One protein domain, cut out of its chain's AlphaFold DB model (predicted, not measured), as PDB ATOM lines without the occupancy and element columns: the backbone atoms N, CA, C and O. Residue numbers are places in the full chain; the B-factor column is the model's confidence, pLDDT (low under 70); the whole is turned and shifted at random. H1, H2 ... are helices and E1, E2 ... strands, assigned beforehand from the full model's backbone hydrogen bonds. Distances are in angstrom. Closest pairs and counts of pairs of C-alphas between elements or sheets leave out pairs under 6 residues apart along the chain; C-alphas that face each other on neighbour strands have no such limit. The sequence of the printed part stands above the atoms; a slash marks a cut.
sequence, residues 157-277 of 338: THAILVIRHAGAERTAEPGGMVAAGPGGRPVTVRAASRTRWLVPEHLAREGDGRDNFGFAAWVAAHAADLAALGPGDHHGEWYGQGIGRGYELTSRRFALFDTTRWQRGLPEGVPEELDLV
ATOM      1  N   THR A 157      -4.269 -96.733  57.765       98.06
ATOM      2  CA  THR A 157      -3.619 -96.697  59.068       98.06
ATOM      3  C   THR A 157      -4.661 -96.757  60.177       98.06
ATOM      4  O   THR A 157      -5.664 -96.043  60.154       98.06
ATOM      5  N   HIS A 158      -4.405 -97.600  61.180       98.31
ATOM      6  CA  HIS A 158      -5.286 -97.735  62.339       98.31
ATOM      7  C   HIS A 158      -5.431 -96.390  63.043       98.31
ATOM      8  O   HIS A 158      -4.445 -95.815  63.522       98.31
ATOM      9  N   ALA A 159      -6.674 -95.961  63.205       98.44
ATOM     10  CA  ALA A 159      -7.023 -94.721  63.866       98.44
ATOM     11  C   ALA A 159      -8.136 -94.940  64.902       98.44
ATOM     12  O   ALA A 159      -8.925 -95.886  64.834       98.44
ATOM     13  N   ILE A 160      -8.148 -94.091  65.922       98.69
ATOM     14  CA  ILE A 160      -9.121 -94.130  67.007       98.69
ATOM     15  C   ILE A 160      -9.631 -92.710  67.219       98.69
ATOM     16  O   ILE A 160      -8.853 -91.790  67.485       98.69
ATOM     17  N   LEU A 161     -10.945 -92.553  67.126       98.44
ATOM     18  CA  LEU A 161     -11.646 -91.360  67.568       98.44
ATOM     19  C   LEU A 161     -12.104 -91.587  69.009       98.44
ATOM     20  O   LEU A 161     -12.947 -92.441  69.285       98.44
ATOM     21  N   VAL A 162     -11.527 -90.834  69.935       97.94
ATOM     22  CA  VAL A 162     -11.796 -90.956  71.365       97.94
ATOM     23  C   VAL A 162     -12.716 -89.830  71.801       97.94
ATOM     24  O   VAL A 162     -12.374 -88.654  71.675       97.94
ATOM     25  N   ILE A 163     -13.879 -90.196  72.341       97.31
ATOM     26  CA  ILE A 163     -14.868 -89.250  72.855       97.31
ATOM     27  C   ILE A 163     -15.087 -89.518  74.343       97.31
ATOM     28  O   ILE A 163     -15.370 -90.650  74.758       97.31
ATOM     29  N   ARG A 164     -14.957 -88.480  75.171       96.06
ATOM     30  CA  ARG A 164     -15.153 -88.541  76.630       96.06
ATOM     31  C   ARG A 164     -16.078 -87.426  77.086       96.06
ATOM     32  O   ARG A 164     -16.205 -86.413  76.419       96.06
ATOM     33  N   HIS A 165     -16.738 -87.589  78.228       94.12
ATOM     34  CA  HIS A 165     -17.475 -86.479  78.832       94.12
ATOM     35  C   HIS A 165     -16.514 -85.347  79.214       94.12
ATOM     36  O   HIS A 165     -15.446 -85.604  79.772       94.12
ATOM     37  N   ALA A 166     -16.889 -84.099  78.932       86.00
ATOM     38  CA  ALA A 166     -16.070 -82.957  79.314       86.00
ATOM     39  C   ALA A 166     -15.930 -82.890  80.844       86.00
ATOM     40  O   ALA A 166     -16.885 -83.151  81.578       86.00
ATOM     41  N   GLY A 167     -14.723 -82.576  81.316       77.12
ATOM     42  CA  GLY A 167     -14.371 -82.609  82.740       77.12
ATOM     43  C   GLY A 167     -13.968 -83.990  83.277       77.12
ATOM     44  O   GLY A 167     -13.589 -84.084  84.441       77.12
ATOM     45  N   ALA A 168     -14.000 -85.050  82.455       69.12
ATOM     46  CA  ALA A 168     -13.374 -86.330  82.807       69.12
ATOM     47  C   ALA A 168     -11.839 -86.224  82.878       69.12
ATOM     48  O   ALA A 168     -11.200 -86.942  83.644       69.12
ATOM     49  N   GLU A 169     -11.251 -85.311  82.104       66.62
ATOM     50  CA  GLU A 169      -9.825 -84.984  82.136       66.62
ATOM     51  C   GLU A 169      -9.607 -83.727  82.997       66.62
ATOM     52  O   GLU A 169     -10.358 -82.754  82.902       66.62
ATOM     53  N   ARG A 170      -8.592 -83.750  83.875       58.94
ATOM     54  CA  ARG A 170      -8.289 -82.640  84.808       58.94
ATOM     55  C   ARG A 170      -7.606 -81.453  84.116       58.94
ATOM     56  O   ARG A 170      -7.533 -80.375  84.699       58.94
ATOM     57  N   THR A 171      -7.104 -81.660  82.904       63.25
ATOM     58  CA  THR A 171      -6.325 -80.713  82.104       63.25
ATOM     59  C   THR A 171      -6.812 -80.726  80.662       63.25
ATOM     60  O   THR A 171      -7.286 -81.746  80.174       63.25
ATOM     61  N   ALA A 172      -6.726 -79.577  79.984       73.69
ATOM     62  CA  ALA A 172      -6.974 -79.508  78.549       73.69
ATOM     63  C   ALA A 172      -5.826 -80.221  77.828       73.69
ATOM     64  O   ALA A 172      -4.720 -79.688  77.725       73.69
ATOM     65  N   GLU A 173      -6.083 -81.445  77.388       84.38
ATOM     66  CA  GLU A 173      -5.076 -82.258  76.729       84.38
ATOM     67  C   GLU A 173      -4.840 -81.791  75.279       84.38
ATOM     68  O   GLU A 173      -5.799 -81.446  74.574       84.38
ATOM     69  N   PRO A 174      -3.588 -81.805  74.786       87.88
ATOM     70  CA  PRO A 174      -3.279 -81.437  73.409       87.88
ATOM     71  C   PRO A 174      -4.130 -82.203  72.389       87.88
ATOM     72  O   PRO A 174      -4.352 -83.416  72.502       87.88
ATOM     73  N   GLY A 175      -4.628 -81.464  71.392       89.62
ATOM     74  CA  GLY A 175      -5.489 -81.990  70.331       89.62
ATOM     75  C   GLY A 175      -6.929 -82.307  70.755       89.62
ATOM     76  O   GLY A 175      -7.692 -82.793  69.925       89.62
ATOM     77  N   GLY A 176      -7.315 -82.051  72.011       93.31
ATOM     78  CA  GLY A 176      -8.692 -82.194  72.484       93.31
ATOM     79  C   GLY A 176      -9.583 -81.020  72.128       93.31
ATOM     80  O   GLY A 176      -9.302 -79.884  72.500       93.31
ATOM     81  N   MET A 177     -10.694 -81.320  71.455       95.19
ATOM     82  CA  MET A 177     -11.730 -80.346  71.122       95.19
ATOM     83  C   MET A 177     -12.966 -80.577  71.983       95.19
ATOM     84  O   MET A 177     -13.426 -81.709  72.112       95.19
ATOM     85  N   VAL A 178     -13.508 -79.514  72.575       95.19
ATOM     86  CA  VAL A 178     -14.776 -79.580  73.313       95.19
ATOM     87  C   VAL A 178     -15.927 -79.322  72.347       95.19
ATOM     88  O   VAL A 178     -15.924 -78.322  71.635       95.19
ATOM     89  N   ALA A 179     -16.921 -80.202  72.353       95.62
ATOM     90  CA  ALA A 179     -18.106 -80.121  71.508       95.62
ATOM     91  C   ALA A 179     -19.376 -80.486  72.292       95.62
ATOM     92  O   ALA A 179     -19.317 -81.094  73.366       95.62
ATOM     93  N   ALA A 180     -20.541 -80.117  71.759       95.75
ATOM     94  CA  ALA A 180     -21.824 -80.549  72.298       95.75
ATOM     95  C   ALA A 180     -22.109 -81.990  71.850       95.75
ATOM     96  O   ALA A 180     -22.354 -82.246  70.677       95.75
ATOM     97  N   GLY A 181     -22.065 -82.939  72.783       93.88
ATOM     98  CA  GLY A 181     -22.417 -84.332  72.531       93.88
ATOM     99  C   GLY A 181     -23.929 -84.585  72.579       93.88
ATOM    100  O   GLY A 181     -24.730 -83.656  72.745       93.88
ATOM    101  N   PRO A 182     -24.351 -85.861  72.499       91.69
ATOM    102  CA  PRO A 182     -25.759 -86.234  72.488       91.69
ATOM    103  C   PRO A 182     -26.510 -85.702  73.716       91.69
ATOM    104  O   PRO A 182     -26.048 -85.821  74.856       91.69
ATOM    105  N   GLY A 183     -27.674 -85.091  73.481       91.12
ATOM    106  CA  GLY A 183     -28.471 -84.446  74.529       91.12
ATOM    107  C   GLY A 183     -27.868 -83.143  75.071       91.12
ATOM    108  O   GLY A 183     -28.188 -82.754  76.191       91.12
ATOM    109  N   GLY A 184     -26.966 -82.498  74.319       91.56
ATOM    110  CA  GLY A 184     -26.331 -81.227  74.686       91.56
ATOM    111  C   GLY A 184     -25.257 -81.349  75.771       91.56
ATOM    112  O   GLY A 184     -24.756 -80.338  76.260       91.56
ATOM    113  N   ARG A 185     -24.897 -82.574  76.174       92.75
ATOM    114  CA  ARG A 185     -23.867 -82.803  77.193       92.75
ATOM    115  C   ARG A 185     -22.485 -82.574  76.582       92.75
ATOM    116  O   ARG A 185     -22.180 -83.212  75.576       92.75
ATOM    117  N   PRO A 186     -21.631 -81.724  77.171       95.12
ATOM    118  CA  PRO A 186     -20.327 -81.436  76.593       95.12
ATOM    119  C   PRO A 186     -19.424 -82.678  76.618       95.12
ATOM    120  O   PRO A 186     -19.392 -83.432  77.598       95.12
ATOM    121  N   VAL A 187     -18.682 -82.878  75.532       96.25
ATOM    122  CA  VAL A 187     -17.712 -83.965  75.348       96.25
ATOM    123  C   VAL A 187     -16.378 -83.415  74.851       96.25
ATOM    124  O   VAL A 187     -16.346 -82.374  74.200       96.25
ATOM    125  N   THR A 188     -15.284 -84.112  75.150       96.50
ATOM    126  CA  THR A 188     -13.993 -83.930  74.482       96.50
ATOM    127  C   THR A 188     -13.853 -84.954  73.362       96.50
ATOM    128  O   THR A 188     -14.183 -86.126  73.546       96.50
ATOM    129  N   VAL A 189     -13.370 -84.507  72.204       97.56
ATOM    130  CA  VAL A 189     -13.146 -85.304  70.993       97.56
ATOM    131  C   VAL A 189     -11.659 -85.248  70.650       97.56
ATOM    132  O   VAL A 189     -11.083 -84.160  70.571       97.56
ATOM    133  N   ARG A 190     -11.025 -86.416  70.507       97.31
ATOM    134  CA  ARG A 190      -9.571 -86.567  70.339       97.31
ATOM    135  C   ARG A 190      -9.212 -87.669  69.353       97.31
ATOM    136  O   ARG A 190      -9.934 -88.651  69.217       97.31
ATOM    137  N   ALA A 191      -8.054 -87.521  68.716       98.50
ATOM    138  CA  ALA A 191      -7.485 -88.520  67.823       98.50
ATOM    139  C   ALA A 191      -6.381 -89.332  68.515       98.50
ATOM    140  O   ALA A 191      -5.533 -88.790  69.229       98.50
ATOM    141  N   ALA A 192      -6.348 -90.631  68.249       98.50
ATOM    142  CA  ALA A 192      -5.257 -91.517  68.624       98.50
ATOM    143  C   ALA A 192      -4.940 -92.500  67.487       98.50
ATOM    144  O   ALA A 192      -5.770 -92.780  66.624       98.50
ATOM    145  N   SER A 193      -3.718 -93.022  67.485       97.44
ATOM    146  CA  SER A 193      -3.356 -94.213  66.720       97.44
ATOM    147  C   SER A 193      -3.565 -95.458  67.581       97.44
ATOM    148  O   SER A 193      -4.067 -95.392  68.702       97.44
ATOM    149  N   ARG A 194      -3.104 -96.612  67.094       95.81
ATOM    150  CA  ARG A 194      -3.089 -97.851  67.879       95.81
ATOM    151  C   ARG A 194      -2.315 -97.748  69.201       95.81
ATOM    152  O   ARG A 194      -2.613 -98.498  70.122       95.81
ATOM    153  N   THR A 195      -1.296 -96.894  69.282       95.44
ATOM    154  CA  THR A 195      -0.321 -96.930  70.390       95.44
ATOM    155  C   THR A 195      -0.062 -95.587  71.058       95.44
ATOM    156  O   THR A 195       0.640 -95.550  72.065       95.44
ATOM    157  N   ARG A 196      -0.584 -94.481  70.520       96.25
ATOM    158  CA  ARG A 196      -0.344 -93.141  71.070       96.25
ATOM    159  C   ARG A 196      -1.457 -92.164  70.719       96.25
ATOM    160  O   ARG A 196      -2.145 -92.336  69.716       96.25
ATOM    161  N   TRP A 197      -1.557 -91.096  71.500       97.44
ATOM    162  CA  TRP A 197      -2.330 -89.911  71.134       97.44
ATOM    163  C   TRP A 197      -1.743 -89.231  69.898       97.44
ATOM    164  O   TRP A 197      -0.537 -89.308  69.651       97.44
ATOM    165  N   LEU A 198      -2.604 -88.574  69.126       97.88
ATOM    166  CA  LEU A 198      -2.224 -87.771  67.971       97.88
ATOM    167  C   LEU A 198      -2.673 -86.332  68.212       97.88
ATOM    168  O   LEU A 198      -3.751 -86.090  68.758       97.88
ATOM    169  N   VAL A 199      -1.851 -85.381  67.786       98.06
ATOM    170  CA  VAL A 199      -2.130 -83.952  67.913       98.06
ATOM    171  C   VAL A 199      -2.014 -83.324  66.526       98.06
ATOM    172  O   VAL A 199      -1.077 -83.666  65.799       98.06
ATOM    173  N   PRO A 200      -2.937 -82.423  66.129       97.75
ATOM    174  CA  PRO A 200      -2.784 -81.665  64.896       97.75
ATOM    175  C   PRO A 200      -1.420 -80.981  64.851       97.75
ATOM    176  O   PRO A 200      -0.991 -80.390  65.842       97.75
ATOM    177  N   GLU A 201      -0.764 -81.015  63.695       96.25
ATOM    178  CA  GLU A 201       0.636 -80.590  63.569       96.25
ATOM    179  C   GLU A 201       0.884 -79.155  64.073       96.25
ATOM    180  O   GLU A 201       1.888 -78.886  64.724       96.25
ATOM    181  N   HIS A 202      -0.067 -78.243  63.842       93.81
ATOM    182  CA  HIS A 202       0.010 -76.842  64.274       93.81
ATOM    183  C   HIS A 202      -0.199 -76.625  65.787       93.81
ATOM    184  O   HIS A 202       0.049 -75.528  66.283       93.81
ATOM    185  N   LEU A 203      -0.671 -77.643  66.516       94.19
ATOM    186  CA  LEU A 203      -0.861 -77.623  67.972       94.19
ATOM    187  C   LEU A 203       0.196 -78.452  68.712       94.19
ATOM    188  O   LEU A 203       0.341 -78.296  69.923       94.19
ATOM    189  N   ALA A 204       0.902 -79.336  68.005       94.94
ATOM    190  CA  ALA A 204       1.847 -80.271  68.592       94.94
ATOM    191  C   ALA A 204       3.122 -79.560  69.069       94.94
ATOM    192  O   ALA A 204       3.814 -78.894  68.292       94.94
ATOM    193  N   ARG A 205       3.470 -79.752  70.342       94.38
ATOM    194  CA  ARG A 205       4.729 -79.297  70.947       94.38
ATOM    195  C   ARG A 205       5.750 -80.433  71.003       94.38
ATOM    196  O   ARG A 205       5.488 -81.563  70.589       94.38
ATOM    197  N   GLU A 206       6.944 -80.128  71.495       94.00
ATOM    198  CA  GLU A 206       7.937 -81.154  71.808       94.00
ATOM    199  C   GLU A 206       7.387 -82.114  72.875       94.00
ATOM    200  O   GLU A 206       6.830 -81.680  73.881       94.00
ATOM    201  N   GLY A 207       7.514 -83.421  72.631       91.69
ATOM    202  CA  GLY A 207       6.968 -84.474  73.493       91.69
ATOM    203  C   GLY A 207       5.522 -84.883  73.181       91.69
ATOM    204  O   GLY A 207       5.110 -85.965  73.598       91.69
ATOM    205  N   ASP A 208       4.779 -84.092  72.399       93.50
ATOM    206  CA  ASP A 208       3.429 -84.455  71.968       93.50
ATOM    207  C   ASP A 208       3.441 -85.499  70.841       93.50
ATOM    208  O   ASP A 208       4.373 -85.607  70.036       93.50
ATOM    209  N   GLY A 209       2.345 -86.252  70.739       93.69
ATOM    210  CA  GLY A 209       2.110 -87.133  69.603       93.69
ATOM    211  C   GLY A 209       1.910 -86.343  68.310       93.69
ATOM    212  O   GLY A 209       1.135 -85.396  68.272       93.69
ATOM    213  N   ARG A 210       2.587 -86.741  67.230       95.88
ATOM    214  CA  ARG A 210       2.440 -86.096  65.910       95.88
ATOM    215  C   ARG A 210       1.176 -86.542  65.191       95.88
ATOM    216  O   ARG A 210       0.679 -87.638  65.459       95.88
ATOM    217  N   ASP A 211       0.712 -85.722  64.254       97.62
ATOM    218  CA  ASP A 211      -0.385 -86.082  63.358       97.62
ATOM    219  C   ASP A 211      -0.013 -87.327  62.521       97.62
ATOM    220  O   ASP A 211       1.161 -87.636  62.296       97.62
ATOM    221  N   ASN A 212      -1.022 -88.065  62.070       97.81
ATOM    222  CA  ASN A 212      -0.878 -89.242  61.228       97.81
ATOM    223  C   ASN A 212      -1.705 -89.043  59.956       97.81
ATOM    224  O   ASN A 212      -2.920 -89.234  59.961       97.81
ATOM    225  N   PHE A 213      -1.046 -88.612  58.877       97.88
ATOM    226  CA  PHE A 213      -1.685 -88.293  57.593       97.88
ATOM    227  C   PHE A 213      -2.877 -87.325  57.715       97.88
ATOM    228  O   PHE A 213      -3.883 -87.466  57.017       97.88
ATOM    229  N   GLY A 214      -2.781 -86.353  58.623       98.12
ATOM    230  CA  GLY A 214      -3.817 -85.344  58.839       98.12
ATOM    231  C   GLY A 214      -5.063 -85.854  59.564       98.12
ATOM    232  O   GLY A 214      -6.055 -85.128  59.604       98.12
ATOM    233  N   PHE A 215      -5.056 -87.073  60.118       98.69
ATOM    234  CA  PHE A 215      -6.192 -87.595  60.877       98.69
ATOM    235  C   PHE A 215      -6.506 -86.727  62.099       98.69
ATOM    236  O   PHE A 215      -7.669 -86.417  62.348       98.69
ATOM    237  N   ALA A 216      -5.486 -86.288  62.846       98.62
ATOM    238  CA  ALA A 216      -5.721 -85.471  64.034       98.62
ATOM    239  C   ALA A 216      -6.291 -84.102  63.653       98.62
ATOM    240  O   ALA A 216      -7.254 -83.642  64.269       98.62
ATOM    241  N   ALA A 217      -5.746 -83.478  62.605       98.38
ATOM    242  CA  ALA A 217      -6.296 -82.249  62.044       98.38
ATOM    243  C   ALA A 217      -7.748 -82.418  61.555       98.38
ATOM    244  O   ALA A 217      -8.579 -81.556  61.832       98.38
ATOM    245  N   TRP A 218      -8.074 -83.528  60.882       98.62
ATOM    246  CA  TRP A 218      -9.436 -83.812  60.419       98.62
ATOM    247  C   TRP A 218     -10.415 -83.989  61.587       98.62
ATOM    248  O   TRP A 218     -11.482 -83.377  61.573       98.62
ATOM    249  N   VAL A 219     -10.035 -84.740  62.628       98.62
ATOM    250  CA  VAL A 219     -10.852 -84.898  63.844       98.62
ATOM    251  C   VAL A 219     -11.091 -83.552  64.524       98.62
ATOM    252  O   VAL A 219     -12.212 -83.262  64.930       98.62
ATOM    253  N   ALA A 220     -10.056 -82.717  64.630       97.94
ATOM    254  CA  ALA A 220     -10.178 -81.390  65.219       97.94
ATOM    255  C   ALA A 220     -11.151 -80.493  64.438       97.94
ATOM    256  O   ALA A 220     -11.984 -79.820  65.045       97.94
ATOM    257  N   ALA A 221     -11.067 -80.508  63.105       97.94
ATOM    258  CA  ALA A 221     -11.929 -79.712  62.235       97.94
ATOM    259  C   ALA A 221     -13.405 -80.146  62.286       97.94
ATOM    260  O   ALA A 221     -14.284 -79.300  62.170       97.94
ATOM    261  N   HIS A 222     -13.671 -81.436  62.515       98.50
ATOM    262  CA  HIS A 222     -15.023 -82.010  62.534       98.50
ATOM    263  C   HIS A 222     -15.512 -82.371  63.941       98.50
ATOM    264  O   HIS A 222     -16.467 -83.130  64.097       98.50
ATOM    265  N   ALA A 223     -14.871 -81.858  64.993       97.81
ATOM    266  CA  ALA A 223     -15.158 -82.276  66.364       97.81
ATOM    267  C   ALA A 223     -16.622 -82.055  66.776       97.81
ATOM    268  O   ALA A 223     -17.172 -82.868  67.518       97.81
ATOM    269  N   ALA A 224     -17.248 -80.976  66.295       97.69
ATOM    270  CA  ALA A 224     -18.653 -80.673  66.561       97.69
ATOM    271  C   ALA A 224     -19.589 -81.767  66.024       97.69
ATOM    272  O   ALA A 224     -20.445 -82.253  66.759       97.69
ATOM    273  N   ASP A 225     -19.364 -82.202  64.787       98.06
ATOM    274  CA  ASP A 225     -20.192 -83.196  64.100       98.06
ATOM    275  C   ASP A 225     -19.898 -84.612  64.611       98.06
ATOM    276  O   ASP A 225     -20.800 -85.391  64.930       98.06
ATOM    277  N   LEU A 226     -18.615 -84.933  64.796       98.44
ATOM    278  CA  LEU A 226     -18.163 -86.224  65.322       98.44
ATOM    279  C   LEU A 226     -18.635 -86.479  66.759       98.44
ATOM    280  O   LEU A 226     -18.782 -87.638  67.160       98.44
ATOM    281  N   ALA A 227     -18.931 -85.428  67.531       97.50
ATOM    282  CA  ALA A 227     -19.511 -85.559  68.863       97.50
ATOM    283  C   ALA A 227     -20.849 -86.317  68.855       97.50
ATOM    284  O   ALA A 227     -21.179 -86.952  69.861       97.50
ATOM    285  N   ALA A 228     -21.582 -86.332  67.733       96.56
ATOM    286  CA  ALA A 228     -22.833 -87.076  67.576       96.56
ATOM    287  C   ALA A 228     -22.672 -88.594  67.778       96.56
ATOM    288  O   ALA A 228     -23.619 -89.260  68.201       96.56
ATOM    289  N   LEU A 229     -21.468 -89.146  67.569       96.94
ATOM    290  CA  LEU A 229     -21.171 -90.558  67.849       96.94
ATOM    291  C   LEU A 229     -21.230 -90.887  69.354       96.94
ATOM    292  O   LEU A 229     -21.372 -92.052  69.749       96.94
ATOM    293  N   GLY A 230     -21.152 -89.859  70.201       95.75
ATOM    294  CA  GLY A 230     -21.210 -89.958  71.651       95.75
ATOM    295  C   GLY A 230     -19.957 -90.574  72.283       95.75
ATOM    296  O   GLY A 230     -19.036 -91.001  71.582       95.75
ATOM    297  N   PRO A 231     -19.903 -90.629  73.627       96.25
ATOM    298  CA  PRO A 231     -18.754 -91.162  74.352       96.25
ATOM    299  C   PRO A 231     -18.371 -92.588  73.929       96.25
ATOM    300  O   PRO A 231     -19.228 -93.418  73.603       96.25
ATOM    301  N   GLY A 232     -17.071 -92.869  73.965       96.31
ATOM    302  CA  GLY A 232     -16.487 -94.168  73.641       96.31
ATOM    303  C   GLY A 232     -15.189 -94.057  72.847       96.31
ATOM    304  O   GLY A 232     -14.745 -92.960  72.506       96.31
ATOM    305  N   ASP A 233     -14.593 -95.217  72.576       97.12
ATOM    306  CA  ASP A 233     -13.443 -95.366  71.685       97.12
ATOM    307  C   ASP A 233     -13.928 -95.945  70.364       97.12
ATOM    308  O   ASP A 233     -14.349 -97.098  70.282       97.12
ATOM    309  N   HIS A 234     -13.922 -95.111  69.333       98.00
ATOM    310  CA  HIS A 234     -14.419 -95.459  68.011       98.00
ATOM    311  C   HIS A 234     -13.225 -95.848  67.146       98.00
ATOM    312  O   HIS A 234     -12.511 -94.998  66.612       98.00
ATOM    313  N   HIS A 235     -12.969 -97.152  67.084       97.94
ATOM    314  CA  HIS A 235     -11.872 -97.723  66.309       97.94
ATOM    315  C   HIS A 235     -12.241 -97.810  64.829       97.94
ATOM    316  O   HIS A 235     -13.354 -98.220  64.488       97.94
ATOM    317  N   GLY A 236     -11.284 -97.492  63.963       98.12
ATOM    318  CA  GLY A 236     -11.460 -97.581  62.522       98.12
ATOM    319  C   GLY A 236     -10.148 -97.518  61.749       98.12
ATOM    320  O   GLY A 236      -9.055 -97.502  62.326       98.12
ATOM    321  N   GLU A 237     -10.278 -97.445  60.431       98.62
ATOM    322  CA  GLU A 237      -9.166 -97.274  59.502       98.62
ATOM    323  C   GLU A 237      -9.222 -95.876  58.886       98.62
ATOM    324  O   GLU A 237     -10.244 -95.485  58.324       98.62
ATOM    325  N   TRP A 238      -8.127 -95.123  58.983       98.75
ATOM    326  CA  TRP A 238      -7.924 -93.896  58.215       98.75
ATOM    327  C   TRP A 238      -7.264 -94.257  56.884       98.75
ATOM    328  O   TRP A 238      -6.169 -94.820  56.873       98.75
ATOM    329  N   TYR A 239      -7.935 -93.983  55.767       98.69
ATOM    330  CA  TYR A 239      -7.573 -94.498  54.442       98.69
ATOM    331  C   TYR A 239      -7.800 -93.452  53.339       98.69
ATOM    332  O   TYR A 239      -8.307 -92.361  53.590       98.69
ATOM    333  N   GLY A 240      -7.404 -93.770  52.104       98.06
ATOM    334  CA  GLY A 240      -7.562 -92.888  50.944       98.06
ATOM    335  C   GLY A 240      -6.276 -92.146  50.584       98.06
ATOM    336  O   GLY A 240      -5.181 -92.672  50.779       98.06
ATOM    337  N   GLN A 241      -6.391 -90.936  50.030       97.69
ATOM    338  CA  GLN A 241      -5.287 -90.233  49.367       97.69
ATOM    339  C   GLN A 241      -3.971 -90.219  50.174       97.69
ATOM    340  O   GLN A 241      -3.869 -89.596  51.238       97.69
ATOM    341  N   GLY A 242      -2.936 -90.846  49.607       97.00
ATOM    342  CA  GLY A 242      -1.587 -90.882  50.179       97.00
ATOM    343  C   GLY A 242      -1.400 -91.854  51.351       97.00
ATOM    344  O   GLY A 242      -0.370 -91.780  52.018       97.00
ATOM    345  N   ILE A 243      -2.362 -92.745  51.612       97.62
ATOM    346  CA  ILE A 243      -2.302 -93.763  52.669       97.62
ATOM    347  C   ILE A 243      -2.565 -95.140  52.059       97.62
ATOM    348  O   ILE A 243      -3.539 -95.317  51.325       97.62
ATOM    349  N   GLY A 244      -1.716 -96.116  52.387       95.06
ATOM    350  CA  GLY A 244      -1.867 -97.490  51.910       95.06
ATOM    351  C   GLY A 244      -1.987 -97.521  50.388       95.06
ATOM    352  O   GLY A 244      -1.133 -96.996  49.671       95.06
ATOM    353  N   ARG A 245      -3.087 -98.082  49.889       92.69
ATOM    354  CA  ARG A 245      -3.345 -98.209  48.443       92.69
ATOM    355  C   ARG A 245      -3.926 -96.958  47.801       92.69
ATOM    356  O   ARG A 245      -4.093 -96.936  46.585       92.69
ATOM    357  N   GLY A 246      -4.311 -95.954  48.584       95.25
ATOM    358  CA  GLY A 246      -4.941 -94.728  48.094       95.25
ATOM    359  C   GLY A 246      -6.378 -94.891  47.589       95.25
ATOM    360  O   GLY A 246      -7.150 -93.942  47.683       95.25
ATOM    361  N   TYR A 247      -6.739 -96.074  47.076       95.44
ATOM    362  CA  TYR A 247      -8.032 -96.387  46.454       95.44
ATOM    363  C   TYR A 247      -8.433 -95.403  45.341       95.44
ATOM    364  O   TYR A 247      -9.616 -95.203  45.093       95.44
ATOM    365  N   GLU A 248      -7.444 -94.756  44.709       94.62
ATOM    366  CA  GLU A 248      -7.632 -93.679  43.718       94.62
ATOM    367  C   GLU A 248      -8.481 -92.496  44.225       94.62
ATOM    368  O   GLU A 248      -8.951 -91.665  43.450       94.62
ATOM    369  N   LEU A 249      -8.642 -92.376  45.545       96.75
ATOM    370  CA  LEU A 249      -9.384 -91.290  46.161       96.75
ATOM    371  C   LEU A 249      -8.561 -89.999  46.146       96.75
ATOM    372  O   LEU A 249      -7.355 -89.986  46.404       96.75
ATOM    373  N   THR A 250      -9.245 -88.882  45.912       96.81
ATOM    374  CA  THR A 250      -8.671 -87.530  46.000       96.81
ATOM    375  C   THR A 250      -8.727 -86.952  47.412       96.81
ATOM    376  O   THR A 250      -8.172 -85.884  47.654       96.81
ATOM    377  N   SER A 251      -9.395 -87.641  48.339       96.88
ATOM    378  CA  SER A 251      -9.507 -87.285  49.753       96.88
ATOM    379  C   SER A 251      -9.209 -88.488  50.651       96.88
ATOM    380  O   SER A 251      -9.045 -89.620  50.184       96.88
ATOM    381  N   ARG A 252      -9.087 -88.229  51.955       98.25
ATOM    382  CA  ARG A 252      -8.929 -89.252  52.994       98.25
ATOM    383  C   ARG A 252     -10.239 -89.423  53.754       98.25
ATOM    384  O   ARG A 252     -10.986 -88.460  53.894       98.25
ATOM    385  N   ARG A 253     -10.492 -90.641  54.220       98.56
ATOM    386  CA  ARG A 253     -11.746 -91.083  54.839       98.56
ATOM    387  C   ARG A 253     -11.469 -91.957  56.058       98.56
ATOM    388  O   ARG A 253     -10.391 -92.545  56.171       98.56
ATOM    389  N   PHE A 254     -12.430 -92.043  56.972       98.69
ATOM    390  CA  PHE A 254     -12.345 -92.841  58.194       98.69
ATOM    391  C   PHE A 254     -13.455 -93.891  58.221       98.69
ATOM    392  O   PHE A 254     -14.621 -93.529  58.279       98.69
ATOM    393  N   ALA A 255     -13.116 -95.179  58.220       98.31
ATOM    394  CA  ALA A 255     -14.101 -96.260  58.276       98.31
ATOM    395  C   ALA A 255     -14.119 -96.930  59.655       98.31
ATOM    396  O   ALA A 255     -13.125 -97.533  60.061       98.31
ATOM    397  N   LEU A 256     -15.245 -96.865  60.372       98.19
ATOM    398  CA  LEU A 256     -15.390 -97.491  61.693       98.19
ATOM    399  C   LEU A 256     -15.503 -99.015  61.598       98.19
ATOM    400  O   LEU A 256     -16.173 -99.544  60.711       98.19
ATOM    401  N   PHE A 257     -14.911 -99.712  62.572       95.94
ATOM    402  CA  PHE A 257     -14.941-101.176  62.672       95.94
ATOM    403  C   PHE A 257     -16.161-101.730  63.416       95.94
ATOM    404  O   PHE A 257     -16.548-102.872  63.178       95.94
ATOM    405  N   ASP A 258     -16.759-100.961  64.333       92.81
ATOM    406  CA  ASP A 258     -17.892-101.425  65.143       92.81
ATOM    407  C   ASP A 258     -19.215-101.334  64.369       92.81
ATOM    408  O   ASP A 258     -20.046-100.447  64.564       92.81
ATOM    409  N   THR A 259     -19.411-102.282  63.462       89.12
ATOM    410  CA  THR A 259     -20.610-102.365  62.623       89.12
ATOM    411  C   THR A 259     -21.853-102.783  63.407       89.12
ATOM    412  O   THR A 259     -22.966-102.512  62.964       89.12
ATOM    413  N   THR A 260     -21.698-103.388  64.592       89.06
ATOM    414  CA  THR A 260     -22.839-103.767  65.441       89.06
ATOM    415  C   THR A 260     -23.457-102.532  66.084       89.06
ATOM    416  O   THR A 260     -24.681-102.366  66.055       89.06
ATOM    417  N   ARG A 261     -22.624-101.626  66.617       91.06
ATOM    418  CA  ARG A 261     -23.086-100.343  67.165       91.06
ATOM    419  C   ARG A 261     -23.805 -99.504  66.112       91.06
ATOM    420  O   ARG A 261     -24.829 -98.898  66.421       91.06
ATOM    421  N   TRP A 262     -23.306 -99.516  64.877       91.50
ATOM    422  CA  TRP A 262     -23.794 -98.667  63.786       91.50
ATOM    423  C   TRP A 262     -24.656 -99.397  62.752       91.50
ATOM    424  O   TRP A 262     -24.880 -98.890  61.658       91.50
ATOM    425  N   GLN A 263     -25.209-100.562  63.102       86.19
ATOM    426  CA  GLN A 263     -26.031-101.382  62.197       86.19
ATOM    427  C   GLN A 263     -27.266-100.653  61.632       86.19
ATOM    428  O   GLN A 263     -27.816-101.058  60.613       86.19
ATOM    429  N   ARG A 264     -27.735 -99.594  62.311       89.12
ATOM    430  CA  ARG A 264     -28.879 -98.766  61.888       89.12
ATOM    431  C   ARG A 264     -28.469 -97.527  61.086       89.12
ATOM    432  O   ARG A 264     -29.330 -96.710  60.776       89.12
ATOM    433  N   GLY A 265     -27.186 -97.400  60.761       90.44
ATOM    434  CA  GLY A 265     -26.598 -96.219  60.143       90.44
ATOM    435  C   GLY A 265     -25.849 -95.341  61.144       90.44
ATOM    436  O   GLY A 265     -25.991 -95.475  62.365       90.44
ATOM    437  N   LEU A 266     -25.026 -94.452  60.594       94.62
ATOM    438  CA  LEU A 266     -24.358 -93.393  61.340       94.62
ATOM    439  C   LEU A 266     -25.370 -92.302  61.744       94.62
ATOM    440  O   LEU A 266     -26.396 -92.148  61.075       94.62
ATOM    441  N   PRO A 267     -25.112 -91.543  62.824       94.00
ATOM    442  CA  PRO A 267     -25.917 -90.373  63.164       94.00
ATOM    443  C   PRO A 267     -25.967 -89.361  62.014       94.00
ATOM    444  O   PRO A 267     -25.011 -89.224  61.257       94.00
ATOM    445  N   GLU A 268     -27.070 -88.624  61.902       92.88
ATOM    446  CA  GLU A 268     -27.188 -87.534  60.930       92.88
ATOM    447  C   GLU A 268     -26.192 -86.406  61.244       92.88
ATOM    448  O   GLU A 268     -25.901 -86.127  62.409       92.88
ATOM    449  N   GLY A 269     -25.677 -85.751  60.199       93.06
ATOM    450  CA  GLY A 269     -24.781 -84.600  60.324       93.06
ATOM    451  C   GLY A 269     -23.313 -84.938  60.577       93.06
ATOM    452  O   GLY A 269     -22.506 -84.020  60.639       93.06
ATOM    453  N   VAL A 270     -22.941 -86.219  60.692       96.81
ATOM    454  CA  VAL A 270     -21.522 -86.614  60.687       96.81
ATOM    455  C   VAL A 270     -20.871 -86.307  59.326       96.81
ATOM    456  O   VAL A 270     -21.582 -86.251  58.318       96.81
ATOM    457  N   PRO A 271     -19.535 -86.137  59.265       97.62
ATOM    458  CA  PRO A 271     -18.840 -85.848  58.009       97.62
ATOM    459  C   PRO A 271     -19.064 -86.928  56.943       97.62
ATOM    460  O   PRO A 271     -19.124 -88.112  57.271       97.62
ATOM    461  N   GLU A 272     -19.107 -86.538  55.666       96.62
ATOM    462  CA  GLU A 272     -19.260 -87.472  54.533       96.62
ATOM    463  C   GLU A 272     -18.060 -88.428  54.400       96.62
ATOM    464  O   GLU A 272     -18.168 -89.523  53.848       96.62
ATOM    465  N   GLU A 273     -16.896 -88.032  54.914       97.69
ATOM    466  CA  GLU A 273     -15.693 -88.859  54.950       97.69
ATOM    467  C   GLU A 273     -15.716 -89.925  56.056       97.69
ATOM    468  O   GLU A 273     -14.758 -90.694  56.166       97.69
ATOM    469  N   LEU A 274     -16.762 -89.967  56.891       98.25
ATOM    470  CA  LEU A 274     -16.965 -91.015  57.885       98.25
ATOM    471  C   LEU A 274     -17.794 -92.162  57.292       98.25
ATOM    472  O   LEU A 274     -18.979 -92.018  57.009       98.25
ATOM    473  N   ASP A 275     -17.179 -93.334  57.213       97.31
ATOM    474  CA  ASP A 275     -17.766 -94.556  56.686       97.31
ATOM    475  C   ASP A 275     -17.886 -95.656  57.759       97.31
ATOM    476  O   ASP A 275     -17.359 -95.568  58.875       97.31
ATOM    477  N   LEU A 276     -18.540 -96.756  57.387       97.12
ATOM    478  CA  LEU A 276     -18.517 -98.028  58.111       97.12
ATOM    479  C   LEU A 276     -17.855 -99.091  57.240       97.12
ATOM    480  O   LEU A 276     -18.135 -99.166  56.043       97.12
ATOM    481  N   VAL A 277     -17.030 -99.958  57.831       97.50
ATOM    482  CA  VAL A 277     -16.492-101.091  57.068       97.50
ATOM    483  C   VAL A 277     -17.633-102.011  56.597       97.50
ATOM    484  O   VAL A 277     -18.503-102.371  57.398       97.50
TER     485      VAL A 277
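This is residues 157 to 277 of the 338 residues of a protein of Glycomyces albidus (UniProt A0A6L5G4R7). A six-stranded sheet, strongly twisted and curled like part of a barrel, curls round the short helix H2; H1 and H2 are both on one face, giving two layers. The 121 printed residues hold, in chain order, E1 E2 E3 H1 H2 E4 E5 E6; the mixed sheet runs E2 E3 E1 E4 E5 E6. The class is mixed, with 52 residues, under half, in named elements. The whole is compact, with a radius of gyration of the C-alphas of 13.8 A, and flat, spanning 41 by 40 by 21 A.

Start at E1, residues 157 to 165: its antiparallel neighbours are E3, residues 186 to 193, with N 162 and O 190 at 2.8 A, and E4, residues 232 to 240, with N 159 and O 236 at 3.0 A. Edge strand E2, residues 177 to 180, forms a hairpin with E3, with N 179 and O 187 at 2.9 A. E4 forms a hairpin with E5, residues 252 to 256, with N 237 and O 255 at 2.9 A. Edge strand E6, residues 274 to 276, is parallel to E5, with N 275 and O 254 at 2.8 A. On the sheet, H1, residues 215 to 221, comes closest to E3 at the C-alphas of Ala 191 and Ala 216, 5.2 A; H2, residues 223 to 229, comes closest to E2 at those of Ala 179 and Ala 224, 5.0 A. H1 and H2 are close but not clearly touching, their closest C-alphas, Val 219 and Leu 226, 7.6 A apart, and about perpendicular at 76 degrees. E3, H1 H2, E4 make a split strand-helix-strand unit, E1 between its strands, with a left-handed crossover. Every O i to N i+4 pair is within hydrogen-bond range in H1, but 1 of 3 in H2, beside 2 of 4 O i to N i+3 pairs.

Find C-alpha 157 at (-3.619, -96.697, 59.068); E1 runs 26.2 A from there. E4 spans 24.4 A and E3 23.4 A; E6 ends at C-alpha 276, (-18.517, -98.028, 58.111).

The C-alphas farthest apart, Arg 170 and Glu 248, stand 42.6 A apart. The printed part has no cut; the links E1 to E2, E3 to H1, E4 to E5 and E5 to E6 are long. Look for pLDDT under 70 at residues 168 to 171.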